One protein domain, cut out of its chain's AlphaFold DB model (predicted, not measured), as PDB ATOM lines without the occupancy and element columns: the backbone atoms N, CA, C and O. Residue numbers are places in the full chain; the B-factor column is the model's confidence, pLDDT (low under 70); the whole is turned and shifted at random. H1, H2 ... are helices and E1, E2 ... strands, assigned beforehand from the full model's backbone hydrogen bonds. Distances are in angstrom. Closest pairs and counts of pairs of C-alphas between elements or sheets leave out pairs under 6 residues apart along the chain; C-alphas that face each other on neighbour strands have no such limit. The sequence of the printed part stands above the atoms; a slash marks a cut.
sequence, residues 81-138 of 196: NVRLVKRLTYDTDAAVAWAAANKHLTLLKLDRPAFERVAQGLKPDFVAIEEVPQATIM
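AT A GLANCE: This is residues 81 to 138 of the 196 residues of an uncharacterized protein of Anaerolineae bacterium (UniProt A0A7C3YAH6). A long ribbon of two antiparallel strands, E1 and E2, makes an arm, and a small head of two helices, H1 and H2, sits at one end of it. The chain goes out along E1, turns through H1 and H2 in the head, and comes back along E2, leaving the first and last printed residues side by side at the far end of the ribbon. There are 58 residues printed, with two named helices and two named strands in the order E1, H1, H2, E2; the two-stranded sheet has the order E1 - E2, and the class is mixed, helices and strands. The whole is loose, with a radius of gyration of the C-alphas of 13.3 A, and elongated, spanning 41 by 21 by 18 A.

HOW THE PARTS SIT: E1, residues 81 to 89, and E2, residues 128 to 137, are antiparallel neighbours, with 151 degrees between their N-to-C directions. C-alphas 82 and 135 face each other at 4.5 A, and so do C-alphas 89 and 128 at 5.1 A. N 81 and O 136 are within hydrogen-bond range at 2.9 A, as are N 128 and O 89 at 2.9 A. H1, residues 92 to 101, follows E1 after a tight link of 2 residues. H1 and E2 are apart. H2, residues 112 to 122, is close to H1 but not clearly touching it: their closest C-alphas, those of Ala 95 and Phe 115, are 7.9 A apart. The lines of H1 and H2 stand at a steep tilt of 63 degrees, and the two run the same way. The closest C-alphas of E1 and H2 are those of Leu 88 and Glu 116, at 7.0 A. For H2 and E2 they are those of Gln 120 and Ile 129, at 7.8 A. Every O i to N i+4 pair of H1 is within hydrogen-bond range, and 6 of 7 are in H2.

IN THESE COORDINATES: E1 begins at C-alpha 81, at (191.635, 217.803, 244.216), and ends at C-alpha 89, at (212.356, 220.773, 256.482), 24.3 A away. H1 measures 14.2 A from C-alpha 92 to C-alpha 101, and H2 measures 14.9 A from C-alpha 112 to C-alpha 122. E2 is 27.4 A long and ends at C-alpha 137, at (194.682, 216.145, 238.665).

THE WHOLE: The two C-alphas farthest apart, those of Ala 101 and Met 138, are 43.2 A apart, while those of Asn 81 and Met 138 are 8.3 A apart. The printed part has no cut. H1 to H2 is a short link of 10 residues, H2 to E2 is a tight link of 5, and no link is long. The mean pLDDT of the printed part is 91.4, and residues 105 to 108, between H1 and H2, are under 70.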
ATOM      1  N   ASN A  81     191.675 217.917 242.763       97.69
ATOM      2  CA  ASN A  81     191.635 217.803 244.216       97.69
ATOM      3  C   ASN A  81     192.944 218.288 244.843       97.69
ATOM      4  O   ASN A  81     194.021 218.039 244.313       97.69
ATOM      5  N   VAL A  82     192.870 218.911 246.012       98.38
ATOM      6  CA  VAL A  82     194.034 219.334 246.793       98.38
ATOM      7  C   VAL A  82     194.207 218.397 247.975       98.38
ATOM      8  O   VAL A  82     193.303 218.224 248.798       98.38
ATOM      9  N   ARG A  83     195.391 217.788 248.072       97.62
ATOM     10  CA  ARG A  83     195.808 217.006 249.240       97.62
ATOM     11  C   ARG A  83     196.834 217.796 250.043       97.62
ATOM     12  O   ARG A  83     197.697 218.438 249.464       97.62
ATOM     13  N   LEU A  84     196.764 217.723 251.366       96.94
ATOM     14  CA  LEU A  84     197.813 218.259 252.230       96.94
ATOM     15  C   LEU A  84     198.892 217.192 252.401       96.94
ATOM     16  O   LEU A  84     198.611 216.095 252.886       96.94
ATOM     17  N   VAL A  85     200.113 217.494 251.967       95.94
ATOM     18  CA  VAL A  85     201.271 216.613 252.120       95.94
ATOM     19  C   VAL A  85     202.199 217.200 253.165       95.94
ATOM     20  O   VAL A  85     202.532 218.381 253.125       95.94
ATOM     21  N   LYS A  86     202.642 216.361 254.098       95.00
ATOM     22  CA  LYS A  86     203.630 216.757 255.099       95.00
ATOM     23  C   LYS A  86     204.995 216.880 254.434       95.00
ATOM     24  O   LYS A  86     205.550 215.880 253.985       95.00
ATOM     25  N   ARG A  87     205.525 218.095 254.381       95.25
ATOM     26  CA  ARG A  87     206.897 218.397 253.989       95.25
ATOM     27  C   ARG A  87     207.735 218.536 255.251       95.25
ATOM     28  O   ARG A  87     207.354 219.244 256.177       95.25
ATOM     29  N   LEU A  88     208.854 217.825 255.284       96.38
ATOM     30  CA  LEU A  88     209.818 217.909 256.371       96.38
ATOM     31  C   LEU A  88     210.967 218.810 255.923       96.38
ATOM     32  O   LEU A  88     211.631 218.516 254.932       96.38
ATOM     33  N   THR A  89     211.203 219.888 256.663       96.19
ATOM     34  CA  THR A  89     212.356 220.773 256.482       96.19
ATOM     35  C   THR A  89     213.322 220.547 257.633       96.19
ATOM     36  O   THR A  89     212.944 220.653 258.799       96.19
ATOM     37  N   TYR A  90     214.564 220.198 257.312       95.88
ATOM     38  CA  TYR A  90     215.593 219.903 258.302       95.88
ATOM     39  C   TYR A  90     216.994 220.094 257.720       95.88
ATOM     40  O   TYR A  90     217.207 219.973 256.511       95.88
ATOM     41  N   ASP A  91     217.955 220.359 258.600       95.75
ATOM     42  CA  ASP A  91     219.370 220.356 258.246       95.75
ATOM     43  C   ASP A  91     219.879 218.912 258.073       95.75
ATOM     44  O   ASP A  91     219.592 218.028 258.887       95.75
ATOM     45  N   THR A  92     220.603 218.651 256.980       93.50
ATOM     46  CA  THR A  92     221.037 217.285 256.640       93.50
ATOM     47  C   THR A  92     222.084 216.768 257.627       93.50
ATOM     48  O   THR A  92     222.032 215.591 257.990       93.50
ATOM     49  N   ASP A  93     222.985 217.624 258.109       92.81
ATOM     50  CA  ASP A  93     224.033 217.225 259.050       92.81
ATOM     51  C   ASP A  93     223.433 216.945 260.434       92.81
ATOM     52  O   ASP A  93     223.757 215.932 261.060       92.81
ATOM     53  N   ALA A  94     222.466 217.761 260.866       94.00
ATOM     54  CA  ALA A  94     221.671 217.509 262.066       94.00
ATOM     55  C   ALA A  94     220.899 216.182 261.977       94.00
ATOM     56  O   ALA A  94     220.880 215.413 262.942       94.00
ATOM     57  N   ALA A  95     220.318 215.862 260.814       93.56
ATOM     58  CA  ALA A  95     219.624 214.593 260.592       93.56
ATOM     59  C   ALA A  95     220.562 213.382 260.688       93.56
ATOM     60  O   ALA A  95     220.207 212.378 261.311       93.56
ATOM     61  N   VAL A  96     221.770 213.472 260.120       91.94
ATOM     62  CA  VAL A  96     222.787 212.411 260.212       91.94
ATOM     63  C   VAL A  96     223.284 212.252 261.650       91.94
ATOM     64  O   VAL A  96     223.350 211.127 262.150       91.94
ATOM     65  N   ALA A  97     223.583 213.354 262.343       91.75
ATOM     66  CA  ALA A  97     224.018 213.331 263.739       91.75
ATOM     67  C   ALA A  97     222.951 212.704 264.649       91.75
ATOM     68  O   ALA A  97     223.249 211.836 265.473       91.75
ATOM     69  N   TRP A  98     221.688 213.082 264.449       92.75
ATOM     70  CA  TRP A  98     220.561 212.498 265.163       92.75
ATOM     71  C   TRP A  98     220.392 211.005 264.848       92.75
ATOM     72  O   TRP A  98     220.192 210.203 265.762       92.75
ATOM     73  N   ALA A  99     220.523 210.601 263.580       90.94
ATOM     74  CA  ALA A  99     220.427 209.199 263.181       90.94
ATOM     75  C   ALA A  99     221.535 208.344 263.819       90.94
ATOM     76  O   ALA A  99     221.263 207.242 264.309       90.94
ATOM     77  N   ALA A 100     222.762 208.871 263.875       89.06
ATOM     78  CA  ALA A 100     223.888 208.234 264.548       89.06
ATOM     79  C   ALA A 100     223.639 208.087 266.060       89.06
ATOM     80  O   ALA A 100     223.831 207.000 266.610       89.06
ATOM     81  N   ALA A 101     223.138 209.138 266.719       90.06
ATOM     82  CA  ALA A 101     222.815 209.122 268.148       90.06
ATOM     83  C   ALA A 101     221.714 208.101 268.501       90.06
ATOM     84  O   ALA A 101     221.787 207.439 269.536       90.06
ATOM     85  N   ASN A 102     220.734 207.911 267.612       89.06
ATOM     86  CA  ASN A 102     219.621 206.973 267.793       89.06
ATOM     87  C   ASN A 102     219.915 205.552 267.274       89.06
ATOM     88  O   ASN A 102     219.011 204.725 267.169       89.06
ATOM     89  N   LYS A 103     221.185 205.235 266.975       86.06
ATOM     90  CA  LYS A 103     221.643 203.917 266.492       86.06
ATOM     91  C   LYS A 103     220.977 203.459 265.188       86.06
ATOM     92  O   LYS A 103     220.962 202.264 264.886       86.06
ATOM     93  N   HIS A 104     220.502 204.388 264.362       80.62
ATOM     94  CA  HIS A 104     220.062 204.103 262.997       80.62
ATOM     95  C   HIS A 104     221.282 204.020 262.066       80.62
ATOM     96  O   HIS A 104     221.445 204.810 261.141       80.62
ATOM     97  N   LEU A 105     222.170 203.055 262.332       66.06
ATOM     98  CA  LEU A 105     223.470 202.889 261.660       66.06
ATOM     99  C   LEU A 105     223.357 202.625 260.148       66.06
ATOM    100  O   LEU A 105     224.324 202.811 259.413       66.06
ATOM    101  N   THR A 106     222.177 202.235 259.664       67.44
ATOM    102  CA  THR A 106     221.873 202.120 258.230       67.44
ATOM    103  C   THR A 106     221.817 203.473 257.511       67.44
ATOM    104  O   THR A 106     221.822 203.495 256.285       67.44
ATOM    105  N   LEU A 107     221.815 204.596 258.244       64.31
ATOM    106  CA  LEU A 107     221.725 205.963 257.716       64.31
ATOM    107  C   LEU A 107     223.075 206.703 257.642       64.31
ATOM    108  O   LEU A 107     223.081 207.924 257.509       64.31
ATOM    109  N   LEU A 108     224.222 206.004 257.674       64.25
ATOM    110  CA  LEU A 108     225.546 206.621 257.431       64.25
ATOM    111  C   LEU A 108     225.599 207.395 256.099       64.25
ATOM    112  O   LEU A 108     226.320 208.379 255.969       64.25
ATOM    113  N   LYS A 109     224.785 206.964 255.130       79.94
ATOM    114  CA  LYS A 109     224.281 207.795 254.040       79.94
ATOM    115  C   LYS A 109     222.793 207.996 254.309       79.94
ATOM    116  O   LYS A 109     222.064 207.008 254.354       79.94
ATOM    117  N   LEU A 110     222.355 209.236 254.518       79.12
ATOM    118  CA  LEU A 110     220.967 209.531 254.876       79.12
ATOM    119  C   LEU A 110     220.011 209.025 253.781       79.12
ATOM    120  O   LEU A 110     219.868 209.647 252.726       79.12
ATOM    121  N   ASP A 111     219.348 207.900 254.034       89.19
ATOM    122  CA  ASP A 111     218.176 207.475 253.274       89.19
ATOM    123  C   ASP A 111     217.018 208.397 253.672       89.19
ATOM    124  O   ASP A 111     216.371 208.199 254.702       89.19
ATOM    125  N   ARG A 112     216.823 209.467 252.887       90.31
ATOM    126  CA  ARG A 112     215.830 210.516 253.159       90.31
ATOM    127  C   ARG A 112     214.425 209.933 253.372       90.31
ATOM    128  O   ARG A 112     213.867 210.201 254.431       90.31
ATOM    129  N   PRO A 113     213.875 209.078 252.482       91.00
ATOM    130  CA  PRO A 113     212.589 208.423 252.730       91.00
ATOM    131  C   PRO A 113     212.507 207.644 254.048       91.00
ATOM    132  O   PRO A 113     211.476 207.671 254.724       91.00
ATOM    133  N   ALA A 114     213.565 206.914 254.419       90.19
ATOM    134  CA  ALA A 114     213.581 206.169 255.675       90.19
ATOM    135  C   ALA A 114     213.635 207.104 256.892       90.19
ATOM    136  O   ALA A 114     212.872 206.906 257.840       90.19
ATOM    137  N   PHE A 115     214.480 208.137 256.841       91.75
ATOM    138  CA  PHE A 115     214.569 209.161 257.877       91.75
ATOM    139  C   PHE A 115     213.245 209.908 258.043       91.75
ATOM    140  O   PHE A 115     212.734 209.962 259.154       91.75
ATOM    141  N   GLU A 116     212.644 210.415 256.964       93.25
ATOM    142  CA  GLU A 116     211.383 211.163 257.013       93.25
ATOM    143  C   GLU A 116     210.250 210.331 257.625       93.25
ATOM    144  O   GLU A 116     209.490 210.833 258.452       93.25
ATOM    145  N   ARG A 117     210.171 209.032 257.299       91.56
ATOM    146  CA  ARG A 117     209.186 208.113 257.895       91.56
ATOM    147  C   ARG A 117     209.360 207.981 259.409       91.56
ATOM    148  O   ARG A 117     208.369 207.968 260.136       91.56
ATOM    149  N   VAL A 118     210.600 207.880 259.886       91.94
ATOM    150  CA  VAL A 118     210.910 207.783 261.323       91.94
ATOM    151  C   VAL A 118     210.694 209.133 262.017       91.94
ATOM    152  O   VAL A 118     210.066 209.195 263.075       91.94
ATOM    153  N   ALA A 119     211.149 210.224 261.400       92.62
ATOM    154  CA  ALA A 119     211.033 211.582 261.912       92.62
ATOM    155  C   ALA A 119     209.571 212.028 262.050       92.62
ATOM    156  O   ALA A 119     209.241 212.731 262.999       92.62
ATOM    157  N   GLN A 120     208.664 211.568 261.183       92.25
ATOM    158  CA  GLN A 120     207.225 211.823 261.335       92.25
ATOM    159  C   GLN A 120     206.636 211.231 262.627       92.25
ATOM    160  O   GLN A 120     205.714 211.819 263.198       92.25
ATOM    161  N   GLY A 121     207.150 210.083 263.085       91.69
ATOM    162  CA  GLY A 121     206.706 209.425 264.315       91.69
ATOM    163  C   GLY A 121     207.365 209.993 265.572       91.69
ATOM    164  O   GLY A 121     206.682 210.231 266.563       91.69
ATOM    165  N   LEU A 122     208.680 210.232 265.519       92.50
ATOM    166  CA  LEU A 122     209.465 210.687 266.674       92.50
ATOM    167  C   LEU A 122     209.488 212.209 266.853       92.50
ATOM    168  O   LEU A 122     209.763 212.666 267.955       92.50
ATOM    169  N   LYS A 123     209.189 212.971 265.794       93.06
ATOM    170  CA  LYS A 123     209.168 214.444 265.749       93.06
ATOM    171  C   LYS A 123     210.392 215.094 266.414       93.06
ATOM    172  O   LYS A 123     210.237 215.759 267.434       93.06
ATOM    173  N   PRO A 124     211.607 214.900 265.867       93.88
ATOM    174  CA  PRO A 124     212.797 215.540 266.414       93.88
ATOM    175  C   PRO A 124     212.672 217.069 266.385       93.88
ATOM    176  O   PRO A 124     212.191 217.618 265.398       93.88
ATOM    177  N   ASP A 125     213.179 217.754 267.413       96.38
ATOM    178  CA  ASP A 125     213.017 219.212 267.575       96.38
ATOM    179  C   ASP A 125     213.614 220.046 266.424       96.38
ATOM    180  O   ASP A 125     213.200 221.178 266.192       96.38
ATOM    181  N   PHE A 126     214.581 219.495 265.681       95.69
ATOM    182  CA  PHE A 126     215.213 220.158 264.530       95.69
ATOM    183  C   PHE A 126     214.468 219.942 263.200       95.69
ATOM    184  O   PHE A 126     214.905 220.449 262.166       95.69
ATOM    185  N   VAL A 127     213.381 219.162 263.196       97.25
ATOM    186  CA  VAL A 127     212.588 218.864 261.999       97.25
ATOM    187  C   VAL A 127     211.302 219.683 262.031       97.25
ATOM    188  O   VAL A 127     210.400 219.415 262.824       97.25
ATOM    189  N   ALA A 128     211.179 220.645 261.120       97.19
ATOM    190  CA  ALA A 128     209.926 221.352 260.890       97.19
ATOM    191  C   ALA A 128     209.019 220.504 259.988       97.19
ATOM    192  O   ALA A 128     209.414 220.124 258.885       97.19
ATOM    193  N   ILE A 129     207.810 220.191 260.460       96.00
ATOM    194  CA  ILE A 129     206.791 219.477 259.681       96.00
ATOM    195  C   ILE A 129     205.734 220.491 259.256       96.00
ATOM    196  O   ILE A 129     204.957 220.957 260.086       96.00
ATOM    197  N   GLU A 130     205.686 220.799 257.966       96.75
ATOM    198  CA  GLU A 130     204.713 221.717 257.377       96.75
ATOM    199  C   GLU A 130     203.727 220.943 256.503       96.75
ATOM    200  O   GLU A 130     204.112 220.045 255.753       96.75
ATOM    201  N   GLU A 131     202.440 221.275 256.581       96.19
ATOM    202  CA  GLU A 131     201.446 220.744 255.650       96.19
ATOM    203  C   GLU A 131     201.385 221.641 254.417       96.19
ATOM    204  O   GLU A 131     200.917 222.774 254.473       96.19
ATOM    205  N   VAL A 132     201.875 221.125 253.293       96.38
ATOM    206  CA  VAL A 132     201.907 221.839 252.019       96.38
ATOM    207  C   VAL A 132     200.763 221.327 251.145       96.38
ATOM    208  O   VAL A 132     200.655 220.110 250.946       96.38
ATOM    209  N   PRO A 133     199.892 222.208 250.620       97.44
ATOM    210  CA  PRO A 133     198.892 221.794 249.651       97.44
ATOM    211  C   PRO A 133     199.572 221.316 248.375       97.44
ATOM    212  O   PRO A 133     200.514 221.932 247.893       97.44
ATOM    213  N   GLN A 134     199.086 220.203 247.846       98.06
ATOM    214  CA  GLN A 134     199.522 219.651 246.580       98.06
ATOM    215  C   GLN A 134     198.298 219.359 245.722       98.06
ATOM    216  O   GLN A 134     197.441 218.542 246.091       98.06
ATOM    217  N   ALA A 135     198.229 220.000 244.561       98.06
ATOM    218  CA  ALA A 135     197.194 219.720 243.582       98.06
ATOM    219  C   ALA A 135     197.376 218.322 242.961       98.06
ATOM    220  O   ALA A 135     198.470 217.887 242.600       98.06
ATOM    221  N   THR A 136     196.270 217.595 242.846       98.00
ATOM    222  CA  THR A 136     196.150 216.290 242.196       98.00
ATOM    223  C   THR A 136     195.109 216.411 241.091       98.00
ATOM    224  O   THR A 136     193.970 216.795 241.351       98.00
ATOM    225  N   ILE A 137     195.512 216.076 239.869       97.38
ATOM    226  CA  ILE A 137     194.682 216.145 238.665       97.38
ATOM    227  C   ILE A 137     194.330 214.705 238.273       97.38
ATOM    228  O   ILE A 137     195.191 213.822 238.333       97.38
ATOM    229  N   MET A 138     193.067 214.443 237.942       95.75
ATOM    230  CA  MET A 138     192.641 213.140 237.428       95.75
ATOM    231  C   MET A 138     193.278 212.853 236.065       95.75
ATOM    232  O   MET A 138     193.414 213.750 235.245       95.75
TER     233      MET A 138